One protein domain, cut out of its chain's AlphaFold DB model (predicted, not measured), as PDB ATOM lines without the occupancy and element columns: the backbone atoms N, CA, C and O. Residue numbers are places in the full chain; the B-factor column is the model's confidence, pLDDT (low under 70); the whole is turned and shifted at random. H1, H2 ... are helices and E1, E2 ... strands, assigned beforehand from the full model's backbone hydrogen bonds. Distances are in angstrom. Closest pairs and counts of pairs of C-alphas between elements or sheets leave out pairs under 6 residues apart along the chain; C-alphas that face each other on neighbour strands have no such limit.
ATOM      1  N   GLN A 888     -42.559 -18.308  16.554       57.78
ATOM      2  CA  GLN A 888     -41.752 -18.551  15.364       57.78
ATOM      3  C   GLN A 888     -41.511 -17.241  14.617       57.78
ATOM      4  O   GLN A 888     -42.444 -16.528  14.228       57.78
ATOM      5  N   THR A 889     -40.233 -16.915  14.439       70.56
ATOM      6  CA  THR A 889     -39.770 -15.756  13.681       70.56
ATOM      7  C   THR A 889     -40.063 -16.016  12.208       70.56
ATOM      8  O   THR A 889     -39.273 -16.656  11.519       70.56
ATOM      9  N   VAL A 890     -41.230 -15.557  11.744       78.00
ATOM     10  CA  VAL A 890     -41.703 -15.725  10.355       78.00
ATOM     11  C   VAL A 890     -40.695 -15.163   9.347       78.00
ATOM     12  O   VAL A 890     -40.528 -15.717   8.263       78.00
ATOM     13  N   VAL A 891     -39.951 -14.130   9.749       80.12
ATOM     14  CA  VAL A 891     -38.713 -13.723   9.090       80.12
ATOM     15  C   VAL A 891     -37.570 -14.644   9.537       80.12
ATOM     16  O   VAL A 891     -36.997 -14.467  10.615       80.12
ATOM     17  N   GLU A 892     -37.230 -15.621   8.699       84.50
ATOM     18  CA  GLU A 892     -36.153 -16.585   8.947       84.50
ATOM     19  C   GLU A 892     -34.816 -15.891   9.284       84.50
ATOM     20  O   GLU A 892     -34.448 -14.871   8.695       84.50
ATOM     21  N   GLY A 893     -34.106 -16.408  10.292       86.44
ATOM     22  CA  GLY A 893     -32.843 -15.842  10.783       86.44
ATOM     23  C   GLY A 893     -32.954 -14.507  11.540       86.44
ATOM     24  O   GLY A 893     -31.936 -14.002  12.026       86.44
ATOM     25  N   SER A 894     -34.147 -13.920  11.672       85.75
ATOM     26  CA  SER A 894     -34.366 -12.657  12.387       85.75
ATOM     27  C   SER A 894     -34.515 -12.853  13.902       85.75
ATOM     28  O   SER A 894     -34.804 -13.944  14.379       85.75
ATOM     29  N   THR A 895     -34.361 -11.776  14.679       87.56
ATOM     30  CA  THR A 895     -34.777 -11.726  16.100       87.56
ATOM     31  C   THR A 895     -36.125 -11.022  16.294       87.56
ATOM     32  O   THR A 895     -36.510 -10.726  17.425       87.56
ATOM     33  N   VAL A 896     -36.806 -10.691  15.193       87.00
ATOM     34  CA  VAL A 896     -38.116 -10.032  15.157       87.00
ATOM     35  C   VAL A 896     -39.198 -11.112  15.192       87.00
ATOM     36  O   VAL A 896     -39.374 -11.860  14.231       87.00
ATOM     37  N   ALA A 897     -39.910 -11.218  16.316       89.81
ATOM     38  CA  ALA A 897     -41.062 -12.110  16.442       89.81
ATOM     39  C   ALA A 897     -42.217 -11.661  15.525       89.81
ATOM     40  O   ALA A 897     -42.362 -10.474  15.233       89.81
ATOM     41  N   ARG A 898     -43.083 -12.604  15.127       88.00
ATOM     42  CA  ARG A 898     -44.211 -12.385  14.196       88.00
ATOM     43  C   ARG A 898     -45.110 -11.187  14.544       88.00
ATOM     44  O   ARG A 898     -45.586 -10.501  13.648       88.00
ATOM     45  N   VAL A 899     -45.315 -10.917  15.834       89.00
ATOM     46  CA  VAL A 899     -46.096  -9.767  16.328       89.00
ATOM     47  C   VAL A 899     -45.459  -8.435  15.907       89.00
ATOM     48  O   VAL A 899     -46.146  -7.549  15.409       89.00
ATOM     49  N   TYR A 900     -44.134  -8.310  16.021       90.06
ATOM     50  CA  TYR A 900     -43.411  -7.119  15.573       90.06
ATOM     51  C   TYR A 900     -43.383  -6.992  14.044       90.06
ATOM     52  O   TYR A 900     -43.446  -5.874  13.546       90.06
ATOM     53  N   GLU A 901     -43.342  -8.097  13.286       89.88
ATOM     54  CA  GLU A 901     -43.504  -8.039  11.821       89.88
ATOM     55  C   GLU A 901     -44.861  -7.430  11.435       89.88
ATOM     56  O   GLU A 901     -44.906  -6.556  10.572       89.88
ATOM     57  N   MET A 902     -45.951  -7.823  12.107       89.44
ATOM     58  CA  MET A 902     -47.279  -7.248  11.855       89.44
ATOM     59  C   MET A 902     -47.314  -5.736  12.125       89.44
ATOM     60  O   MET A 902     -47.764  -4.984  11.259       89.44
ATOM     61  N   PHE A 903     -46.781  -5.279  13.264       90.06
ATOM     62  CA  PHE A 903     -46.706  -3.846  13.573       90.06
ATOM     63  C   PHE A 903     -45.816  -3.074  12.588       90.06
ATOM     64  O   PHE A 903     -46.217  -2.013  12.115       90.06
ATOM     65  N   ILE A 904     -44.656  -3.616  12.202       90.44
ATOM     66  CA  ILE A 904     -43.773  -2.993  11.204       90.44
ATOM     67  C   ILE A 904     -44.482  -2.879   9.847       90.44
ATOM     68  O   ILE A 904     -44.480  -1.805   9.247       90.44
ATOM     69  N   CYS A 905     -45.130  -3.942   9.361       91.56
ATOM     70  CA  CYS A 905     -45.859  -3.898   8.090       91.56
ATOM     71  C   CYS A 905     -47.061  -2.939   8.128       91.56
ATOM     72  O   CYS A 905     -47.385  -2.339   7.099       91.56
ATOM     73  N   GLN A 906     -47.687  -2.746   9.293       91.31
ATOM     74  CA  GLN A 906     -48.716  -1.725   9.507       91.31
ATOM     75  C   GLN A 906     -48.126  -0.304   9.474       91.31
ATOM     76  O   GLN A 906     -48.631   0.534   8.728       91.31
ATOM     77  N   TRP A 907     -47.040  -0.036  10.209       86.94
ATOM     78  CA  TRP A 907     -46.369   1.276  10.257       86.94
ATOM     79  C   TRP A 907     -45.788   1.711   8.906       86.94
ATOM     80  O   TRP A 907     -45.841   2.887   8.560       86.94
ATOM     81  N   VAL A 908     -45.285   0.767   8.108       89.00
ATOM     82  CA  VAL A 908     -44.788   1.012   6.739       89.00
ATOM     83  C   VAL A 908     -45.938   1.268   5.739       89.00
ATOM     84  O   VAL A 908     -45.700   1.573   4.571       89.00
ATOM     85  N   GLY A 909     -47.202   1.162   6.171       90.81
ATOM     86  CA  GLY A 909     -48.380   1.340   5.316       90.81
ATOM     87  C   GLY A 909     -48.599   0.180   4.340       90.81
ATOM     88  O   GLY A 909     -49.243   0.343   3.302       90.81
ATOM     89  N   THR A 910     -48.038  -0.998   4.628       87.81
ATOM     90  CA  THR A 910     -48.019  -2.148   3.715       87.81
ATOM     91  C   THR A 910     -48.412  -3.458   4.414       87.81
ATOM     92  O   THR A 910     -47.616  -4.399   4.427       87.81
ATOM     93  N   PRO A 911     -49.640  -3.572   4.959       87.06
ATOM     94  CA  PRO A 911     -50.066  -4.722   5.768       87.06
ATOM     95  C   PRO A 911     -50.019  -6.069   5.024       87.06
ATOM     96  O   PRO A 911     -49.898  -7.115   5.649       87.06
ATOM     97  N   ASN A 912     -50.067  -6.046   3.687       88.69
ATOM     98  CA  ASN A 912     -50.025  -7.242   2.839       88.69
ATOM     99  C   ASN A 912     -48.605  -7.628   2.368       88.69
ATOM    100  O   ASN A 912     -48.460  -8.569   1.587       88.69
ATOM    101  N   LYS A 913     -47.553  -6.909   2.789       89.81
ATOM    102  CA  LYS A 913     -46.157  -7.299   2.525       89.81
ATOM    103  C   LYS A 913     -45.632  -8.181   3.661       89.81
ATOM    104  O   LYS A 913     -46.027  -8.025   4.809       89.81
ATOM    105  N   ARG A 914     -44.708  -9.084   3.327       90.88
ATOM    106  CA  ARG A 914     -43.891  -9.834   4.295       90.88
ATOM    107  C   ARG A 914     -42.506  -9.212   4.371       90.88
ATOM    108  O   ARG A 914     -41.993  -8.751   3.346       90.88
ATOM    109  N   LEU A 915     -41.892  -9.235   5.545       93.50
ATOM    110  CA  LEU A 915     -40.501  -8.830   5.701       93.50
ATOM    111  C   LEU A 915     -39.580  -9.978   5.265       93.50
ATOM    112  O   LEU A 915     -39.825 -11.147   5.552       93.50
ATOM    113  N   ARG A 916     -38.482  -9.640   4.583       94.81
ATOM    114  CA  ARG A 916     -37.397 -10.577   4.268       94.81
ATOM    115  C   ARG A 916     -36.112 -10.038   4.871       94.81
ATOM    116  O   ARG A 916     -35.724  -8.913   4.562       94.81
ATOM    117  N   LEU A 917     -35.440 -10.837   5.694       95.50
ATOM    118  CA  LEU A 917     -34.120 -10.484   6.204       95.50
ATOM    119  C   LEU A 917     -33.132 -10.427   5.031       95.50
ATOM    120  O   LEU A 917     -32.934 -11.422   4.339       95.50
ATOM    121  N   LEU A 918     -32.546  -9.254   4.787       96.00
ATOM    122  CA  LEU A 918     -31.491  -9.075   3.781       96.00
ATOM    123  C   LEU A 918     -30.101  -9.158   4.415       96.00
ATOM    124  O   LEU A 918     -29.175  -9.704   3.830       96.00
ATOM    125  N   TYR A 919     -29.964  -8.603   5.619       95.06
ATOM    126  CA  TYR A 919     -28.708  -8.451   6.341       95.06
ATOM    127  C   TYR A 919     -28.976  -8.471   7.848       95.06
ATOM    128  O   TYR A 919     -29.979  -7.918   8.306       95.06
ATOM    129  N   ARG A 920     -28.078  -9.086   8.624       94.31
ATOM    130  CA  ARG A 920     -28.109  -9.095  10.093       94.31
ATOM    131  C   ARG A 920     -26.699  -8.879  10.627       94.31
ATOM    132  O   ARG A 920     -25.774  -9.580  10.232       94.31
ATOM    133  N   ALA A 921     -26.572  -7.954  11.569       92.12
ATOM    134  CA  ALA A 921     -25.339  -7.645  12.279       92.12
ATOM    135  C   ALA A 921     -25.569  -7.689  13.797       92.12
ATOM    136  O   ALA A 921     -26.679  -7.451  14.279       92.12
ATOM    137  N   THR A 922     -24.514  -7.992  14.548       89.06
ATOM    138  CA  THR A 922     -24.385  -7.628  15.968       89.06
ATOM    139  C   THR A 922     -23.861  -6.186  16.079       89.06
ATOM    140  O   THR A 922     -23.617  -5.543  15.060       89.06
ATOM    141  N   ARG A 923     -23.678  -5.660  17.302       78.31
ATOM    142  CA  ARG A 923     -23.074  -4.327  17.528       78.31
ATOM    143  C   ARG A 923     -21.727  -4.182  16.807       78.31
ATOM    144  O   ARG A 923     -21.483  -3.171  16.165       78.31
ATOM    145  N   ASP A 924     -20.909  -5.227  16.888       74.50
ATOM    146  CA  ASP A 924     -19.551  -5.301  16.340       74.50
ATOM    147  C   ASP A 924     -19.551  -6.092  15.013       74.50
ATOM    148  O   ASP A 924     -18.708  -6.952  14.774       74.50
ATOM    149  N   GLY A 925     -20.609  -5.900  14.218       63.94
ATOM    150  CA  GLY A 925     -20.946  -6.740  13.070       63.94
ATOM    151  C   GLY A 925     -20.097  -6.518  11.809       63.94
ATOM    152  O   GLY A 925     -19.184  -5.693  11.802       63.94
ATOM    153  N   PRO A 926     -20.399  -7.267  10.726       77.38
ATOM    154  CA  PRO A 926     -19.598  -7.263   9.504       77.38
ATOM    155  C   PRO A 926     -19.580  -5.908   8.780       77.38
ATOM    156  O   PRO A 926     -20.313  -4.973   9.113       77.38
ATOM    157  N   THR A 927     -18.673  -5.787   7.810       88.06
ATOM    158  CA  THR A 927     -18.251  -4.494   7.260       88.06
ATOM    159  C   THR A 927     -19.379  -3.769   6.522       88.06
ATOM    160  O   THR A 927     -20.341  -4.374   6.047       88.06
ATOM    161  N   TYR A 928     -19.235  -2.454   6.327       87.81
ATOM    162  CA  TYR A 928     -20.164  -1.695   5.480       87.81
ATOM    163  C   TYR A 928     -20.260  -2.276   4.053       87.81
ATOM    164  O   TYR A 928     -21.340  -2.288   3.466       87.81
ATOM    165  N   GLY A 929     -19.171  -2.857   3.530       90.50
ATOM    166  CA  GLY A 929     -19.171  -3.590   2.261       90.50
ATOM    167  C   GLY A 929     -20.043  -4.852   2.274       90.50
ATOM    168  O   GLY A 929     -20.676  -5.158   1.266       90.50
ATOM    169  N   ASP A 930     -20.151  -5.550   3.406       92.00
ATOM    170  CA  ASP A 930     -21.045  -6.705   3.565       92.00
ATOM    171  C   ASP A 930     -22.514  -6.284   3.584       92.00
ATOM    172  O   ASP A 930     -23.330  -6.874   2.877       92.00
ATOM    173  N   LEU A 931     -22.841  -5.218   4.322       92.38
ATOM    174  CA  LEU A 931     -24.178  -4.618   4.318       92.38
ATOM    175  C   LEU A 931     -24.598  -4.224   2.897       92.38
ATOM    176  O   LEU A 931     -25.694  -4.571   2.458       92.38
ATOM    177  N   LEU A 932     -23.714  -3.554   2.155       92.69
ATOM    178  CA  LEU A 932     -23.957  -3.152   0.769       92.69
ATOM    179  C   LEU A 932     -24.093  -4.352  -0.178       92.69
ATOM    180  O   LEU A 932     -24.981  -4.355  -1.028       92.69
ATOM    181  N   ARG A 933     -23.266  -5.390  -0.011       93.75
ATOM    182  CA  ARG A 933     -23.326  -6.635  -0.794       93.75
ATOM    183  C   ARG A 933     -24.620  -7.421  -0.552       93.75
ATOM    184  O   ARG A 933     -25.161  -7.995  -1.492       93.75
ATOM    185  N   CYS A 934     -25.116  -7.438   0.684       94.50
ATOM    186  CA  CYS A 934     -26.334  -8.149   1.076       94.50
ATOM    187  C   CYS A 934     -27.628  -7.386   0.744       94.50
ATOM    188  O   CYS A 934     -28.620  -8.000   0.351       94.50
ATOM    189  N   VAL A 935     -27.642  -6.057   0.895       94.88
ATOM    190  CA  VAL A 935     -28.818  -5.220   0.587       94.88
ATOM    191  C   VAL A 935     -28.900  -4.891  -0.908       94.88
ATOM    192  O   VAL A 935     -29.998  -4.870  -1.478       94.88
ATOM    193  N   GLY A 936     -27.759  -4.656  -1.559       94.25
ATOM    194  CA  GLY A 936     -27.677  -4.231  -2.954       94.25
ATOM    195  C   GLY A 936     -28.510  -2.976  -3.231       94.25
ATOM    196  O   GLY A 936     -28.652  -2.093  -2.389       94.25
ATOM    197  N   SER A 937     -29.127  -2.924  -4.410       93.94
ATOM    198  CA  SER A 937     -30.035  -1.846  -4.826       93.94
ATOM    199  C   SER A 937     -31.489  -2.036  -4.351       93.94
ATOM    200  O   SER A 937     -32.414  -1.524  -4.987       93.94
ATOM    201  N   THR A 938     -31.732  -2.816  -3.291       95.75
ATOM    202  CA  THR A 938     -33.097  -3.112  -2.819       95.75
ATOM    203  C   THR A 938     -33.761  -1.859  -2.235       95.75
ATOM    204  O   THR A 938     -33.145  -1.139  -1.457       95.75
ATOM    205  N   LYS A 939     -35.027  -1.613  -2.601       95.12
ATOM    206  CA  LYS A 939     -35.866  -0.501  -2.117       95.12
ATOM    207  C   LYS A 939     -36.866  -0.956  -1.046       95.12
ATOM    208  O   LYS A 939     -37.165  -2.145  -0.954       95.12
ATOM    209  N   GLY A 940     -37.444  -0.009  -0.304       93.81
ATOM    210  CA  GLY A 940     -38.460  -0.285   0.718       93.81
ATOM    211  C   GLY A 940     -37.877  -0.990   1.943       93.81
ATOM    212  O   GLY A 940     -38.403  -2.014   2.380       93.81
ATOM    213  N   LEU A 941     -36.755  -0.479   2.445       95.31
ATOM    214  CA  LEU A 941     -35.950  -1.110   3.483       95.31
ATOM    215  C   LEU A 941     -36.429  -0.709   4.878       95.31
ATOM    216  O   LEU A 941     -36.628   0.472   5.156       95.31
ATOM    217  N   VAL A 942     -36.541  -1.694   5.771       95.25
ATOM    218  CA  VAL A 942     -36.734  -1.471   7.208       95.25
ATOM    219  C   VAL A 942     -35.447  -1.837   7.936       95.25
ATOM    220  O   VAL A 942     -35.017  -2.992   7.913       95.25
ATOM    221  N   PHE A 943     -34.855  -0.863   8.615       94.31
ATOM    222  CA  PHE A 943     -33.811  -1.092   9.605       94.31
ATOM    223  C   PHE A 943     -34.468  -1.393  10.951       94.31
ATOM    224  O   PHE A 943     -35.387  -0.683  11.355       94.31
ATOM    225  N   VAL A 944     -33.982  -2.415  11.657       93.69
ATOM    226  CA  VAL A 944     -34.422  -2.755  13.017       93.69
ATOM    227  C   VAL A 944     -33.190  -2.895  13.904       93.69
ATOM    228  O   VAL A 944     -32.327  -3.733  13.644       93.69
ATOM    229  N   VAL A 945     -33.106  -2.076  14.949       92.81
ATOM    230  CA  VAL A 945     -32.003  -2.061  15.918       92.81
ATOM    231  C   VAL A 945     -32.551  -2.493  17.272       92.81
ATOM    232  O   VAL A 945     -33.341  -1.780  17.889       92.81
ATOM    233  N   ARG A 946     -32.129  -3.666  17.749       91.31
ATOM    234  CA  ARG A 946     -32.513  -4.187  19.066       91.31
ATOM    235  C   ARG A 946     -31.404  -3.943  20.090       91.31
ATOM    236  O   ARG A 946     -30.274  -4.382  19.885       91.31
ATOM    237  N   LYS A 947     -31.744  -3.309  21.213       90.75
ATOM    238  CA  LYS A 947     -30.879  -3.130  22.390       90.75
ATOM    239  C   LYS A 947     -31.601  -3.699  23.614       90.75
ATOM    240  O   LYS A 947     -32.489  -3.060  24.170       90.75
ATOM    241  N   ASN A 948     -31.220  -4.907  24.025       91.44
ATOM    242  CA  ASN A 948     -31.860  -5.678  25.099       91.44
ATOM    243  C   ASN A 948     -33.370  -5.890  24.824       91.44
ATOM    244  O   ASN A 948     -33.723  -6.612  23.882       91.44
ATOM    245  N   GLN A 949     -34.243  -5.261  25.619       89.00
ATOM    246  CA  GLN A 949     -35.700  -5.233  25.428       89.00
ATOM    247  C   GLN A 949     -36.182  -4.188  24.405       89.00
ATOM    248  O   GLN A 949     -37.257  -4.344  23.836       89.00
ATOM    249  N   TYR A 950     -35.397  -3.140  24.142       88.31
ATOM    250  CA  TYR A 950     -35.802  -2.036  23.274       88.31
ATOM    251  C   TYR A 950     -35.611  -2.392  21.801       88.31
ATOM    252  O   TYR A 950     -34.565  -2.920  21.407       88.31
ATOM    253  N   ILE A 951     -36.611  -2.067  20.981       90.00
ATOM    254  CA  ILE A 951     -36.587  -2.228  19.528       90.00
ATOM    255  C   ILE A 951     -36.827  -0.856  18.905       90.00
ATOM    256  O   ILE A 951     -37.892  -0.269  19.068       90.00
ATOM    257  N   PHE A 952     -35.829  -0.365  18.181       90.81
ATOM    258  CA  PHE A 952     -35.907   0.843  17.366       90.81
ATOM    259  C   PHE A 952     -35.972   0.444  15.894       90.81
ATOM    260  O   PHE A 952     -35.463  -0.613  15.508       90.81
ATOM    261  N   GLY A 953     -36.544   1.295  15.047       90.62
ATOM    262  CA  GLY A 953     -36.547   1.053  13.612       90.62
ATOM    263  C   GLY A 953     -36.686   2.321  12.787       90.62
ATOM    264  O   GLY A 953     -37.119   3.358  13.283       90.62
ATOM    265  N   ALA A 954     -36.302   2.214  11.520       92.69
ATOM    266  CA  ALA A 954     -36.453   3.263  10.521       92.69
ATOM    267  C   ALA A 954     -36.821   2.625   9.179       92.69
ATOM    268  O   ALA A 954     -36.290   1.571   8.825       92.69
ATOM    269  N   TYR A 955     -37.710   3.266   8.426       92.94
ATOM    270  CA  TYR A 955     -38.095   2.845   7.083       92.94
ATOM    271  C   TYR A 955     -37.592   3.853   6.050       92.94
ATOM    272  O   TYR A 955     -37.738   5.059   6.245       92.94
ATOM    273  N   ILE A 956     -37.044   3.356   4.941       93.12
ATOM    274  CA  ILE A 956     -36.778   4.155   3.744       93.12
ATOM    275  C   ILE A 956     -37.460   3.518   2.531       93.12
ATOM    276  O   ILE A 956     -37.340   2.321   2.270       93.12
ATOM    277  N   SER A 957     -38.188   4.332   1.769       92.44
ATOM    278  CA  SER A 957     -38.827   3.922   0.513       92.44
ATOM    279  C   SER A 957     -37.801   3.610  -0.581       92.44
ATOM    280  O   SER A 957     -38.003   2.703  -1.387       92.44
ATOM    281  N   GLU A 958     -36.685   4.334  -0.582       93.06
ATOM    282  CA  GLU A 958     -35.564   4.172  -1.505       93.06
ATOM    283  C   GLU A 958     -34.541   3.122  -1.040       93.06
ATOM    284  O   GLU A 958     -34.657   2.544   0.039       93.06
ATOM    285  N   GLY A 959     -33.558   2.833  -1.896       93.56
ATOM    286  CA  GLY A 959     -32.437   1.953  -1.562       93.56
ATOM    287  C   GLY A 959     -31.268   2.700  -0.918       93.56
ATOM    288  O   GLY A 959     -31.214   3.933  -0.931       93.56
ATOM    289  N   ILE A 960     -30.304   1.949  -0.380       93.31
ATOM    290  CA  ILE A 960     -29.082   2.529   0.192       93.31
ATOM    291  C   ILE A 960     -28.215   3.086  -0.939       93.31
ATOM    292  O   ILE A 960     -27.658   2.348  -1.749       93.31
ATOM    293  N   LYS A 961     -28.087   4.411  -0.969       90.25
ATOM    294  CA  LYS A 961     -27.094   5.131  -1.760       90.25
ATOM    295  C   LYS A 961     -25.721   4.960  -1.114       90.25
ATOM    296  O   LYS A 961     -25.565   5.198   0.088       90.25
ATOM    297  N   LEU A 962     -24.732   4.611  -1.930       87.50
ATOM    298  CA  LEU A 962     -23.322   4.787  -1.588       87.50
ATOM    299  C   LEU A 962     -23.033   6.285  -1.368       87.50
ATOM    300  O   LEU A 962     -23.704   7.117  -1.984       87.50
ATOM    301  N   PRO A 963     -22.065   6.653  -0.514       83.94
ATOM    302  CA  PRO A 963     -21.519   8.003  -0.507       83.94
ATOM    303  C   PRO A 963     -20.637   8.226  -1.744       83.94
ATOM    304  O   PRO A 963     -19.910   7.322  -2.156       83.94
ATOM    305  N   ASP A 964     -20.663   9.437  -2.308       85.94
ATOM    306  CA  ASP A 964     -19.946   9.774  -3.555       85.94
ATOM    307  C   ASP A 964     -18.411   9.644  -3.442       85.94
ATOM    308  O   ASP A 964     -17.706   9.544  -4.445       85.94
ATOM    309  N   ALA A 965     -17.888   9.606  -2.213       85.00
ATOM    310  CA  ALA A 965     -16.524   9.207  -1.891       85.00
ATOM    311  C   ALA A 965     -16.518   8.374  -0.591       85.00
ATOM    312  O   ALA A 965     -17.328   8.642   0.298       85.00
ATOM    313  N   PRO A 966     -15.589   7.413  -0.414       74.56
ATOM    314  CA  PRO A 966     -15.627   6.432   0.683       74.56
ATOM    315  C   PRO A 966     -15.418   6.999   2.102       74.56
ATOM    316  O   PRO A 966     -15.510   6.248   3.068       74.56
ATOM    317  N   MET A 967     -15.138   8.300   2.242       75.25
ATOM    318  CA  MET A 967     -15.036   9.010   3.530       75.25
ATOM    319  C   MET A 967     -16.205   9.980   3.790       75.25
ATOM    320  O   MET A 967     -16.217  10.658   4.815       75.25
ATOM    321  N   LEU A 968     -17.169  10.091   2.870       80.06
ATOM    322  CA  LEU A 968     -18.343  10.957   3.020       80.06
ATOM    323  C   LEU A 968     -19.526  10.196   3.632       80.06
ATOM    324  O   LEU A 968     -19.602   8.970   3.575       80.06
ATOM    325  N   TYR A 969     -20.479  10.942   4.193       77.56
ATOM    326  CA  TYR A 969     -21.744  10.410   4.693       77.56
ATOM    327  C   TYR A 969     -22.901  10.815   3.769       77.56
ATOM    328  O   TYR A 969     -23.055  11.984   3.418       77.56
ATOM    329  N   SER A 970     -23.763   9.861   3.420       77.44
ATOM    330  CA  SER A 970     -25.019  10.142   2.714       77.44
ATOM    331  C   SER A 970     -26.114  10.466   3.729       77.44
ATOM    332  O   SER A 970     -26.545   9.586   4.476       77.44
ATOM    333  N   ARG A 971     -26.591  11.717   3.766       78.12
ATOM    334  CA  ARG A 971     -27.798  12.071   4.532       78.12
ATOM    335  C   ARG A 971     -29.042  11.615   3.768       78.12
ATOM    336  O   ARG A 971     -29.195  11.912   2.586       78.12
ATOM    337  N   TYR A 972     -29.946  10.946   4.474       73.38
ATOM    338  CA  TYR A 972     -31.306  10.682   4.023       73.38
ATOM    339  C   TYR A 972     -32.218  11.667   4.743       73.38
ATOM    340  O   TYR A 972     -32.183  11.755   5.970       73.38
ATOM    341  N   GLU A 973     -33.000  12.426   3.987       74.00
ATOM    342  CA  GLU A 973     -34.041  13.283   4.543       74.00
ATOM    343  C   GLU A 973     -35.354  12.506   4.503       74.00
ATOM    344  O   GLU A 973     -35.752  11.987   3.457       74.00
ATOM    345  N   CYS A 974     -36.003  12.370   5.659       65.00
ATOM    346  CA  CYS A 974     -37.312  11.744   5.744       65.00
ATOM    347  C   CYS A 974     -38.342  12.687   5.116       65.00
ATOM    348  O   CYS A 974     -38.722  13.681   5.731       65.00
ATOM    349  N   GLY A 975     -38.792  12.373   3.900       54.72
ATOM    350  CA  GLY A 975     -40.003  12.969   3.341       54.72
ATOM    351  C   GLY A 975     -41.207  12.486   4.145       54.72
ATOM    352  O   GLY A 975     -41.622  11.341   3.964       54.72
ATOM    353  N   GLY A 976     -41.679  13.331   5.064       40.41
ATOM    354  CA  GLY A 976     -42.904  13.130   5.848       40.41
ATOM    355  C   GLY A 976     -44.164  13.495   5.077       40.41
ATOM    356  O   GLY A 976     -44.064  14.352   4.171       40.41
TER     357      GLY A 976
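AT A GLANCE: This is residues 888 to 976 of the 976 residues of the protein "TLDc domain-containing protein" of Vitrella brassicaformis (strain CCMP3155) (UniProt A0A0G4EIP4). What shape is this? It has little regular structure: the hairpin E1 and E2 stands between H1 and H2, and the tail, residues 957 to 976, runs out and folds back. What is in it? The 89 printed residues hold two named helices, then two antiparallel strands; the class is mixed, with 32 residues in named elements. How large? Compact, with radius of gyration of the C-alphas 13.8 A, it spans 40 by 31 by 22 A.

IN THESE COORDINATES: Where are the helices? H1 is residues 898 to 907, 14.4 A, from C-alpha 898 at (-44.211, -12.385, 14.196); H2 is residues 928 to 935, 10.5 A. And the strands? E1 is residues 941 to 947, 19.7 A; E2 is residues 950 to 956, 20.5 A, ending at C-alpha 956 at (-36.778, 4.155, 3.744).

HOW THE PARTS SIT: How do the strands pair? E1 and E2 are an antiparallel hairpin at 164 degrees, with N 943 and O 954 within hydrogen-bond range at 2.8 A. Where are the helices? H1 and E2 are near each other, with 5 pairs of C-alphas within 10 A; H1 and E1 are only just apart, closest C-alphas 8.2 A. H2 is apart from H1 and E2; in both helices every O i to N i+4 pair is within hydrogen-bond range.

THE WHOLE: Which link is long? H1 to H2, 20 residues. Any cut or low confidence? The printed part has no cut; pLDDT is under 70 at residues 888, 925 and 974 to 976.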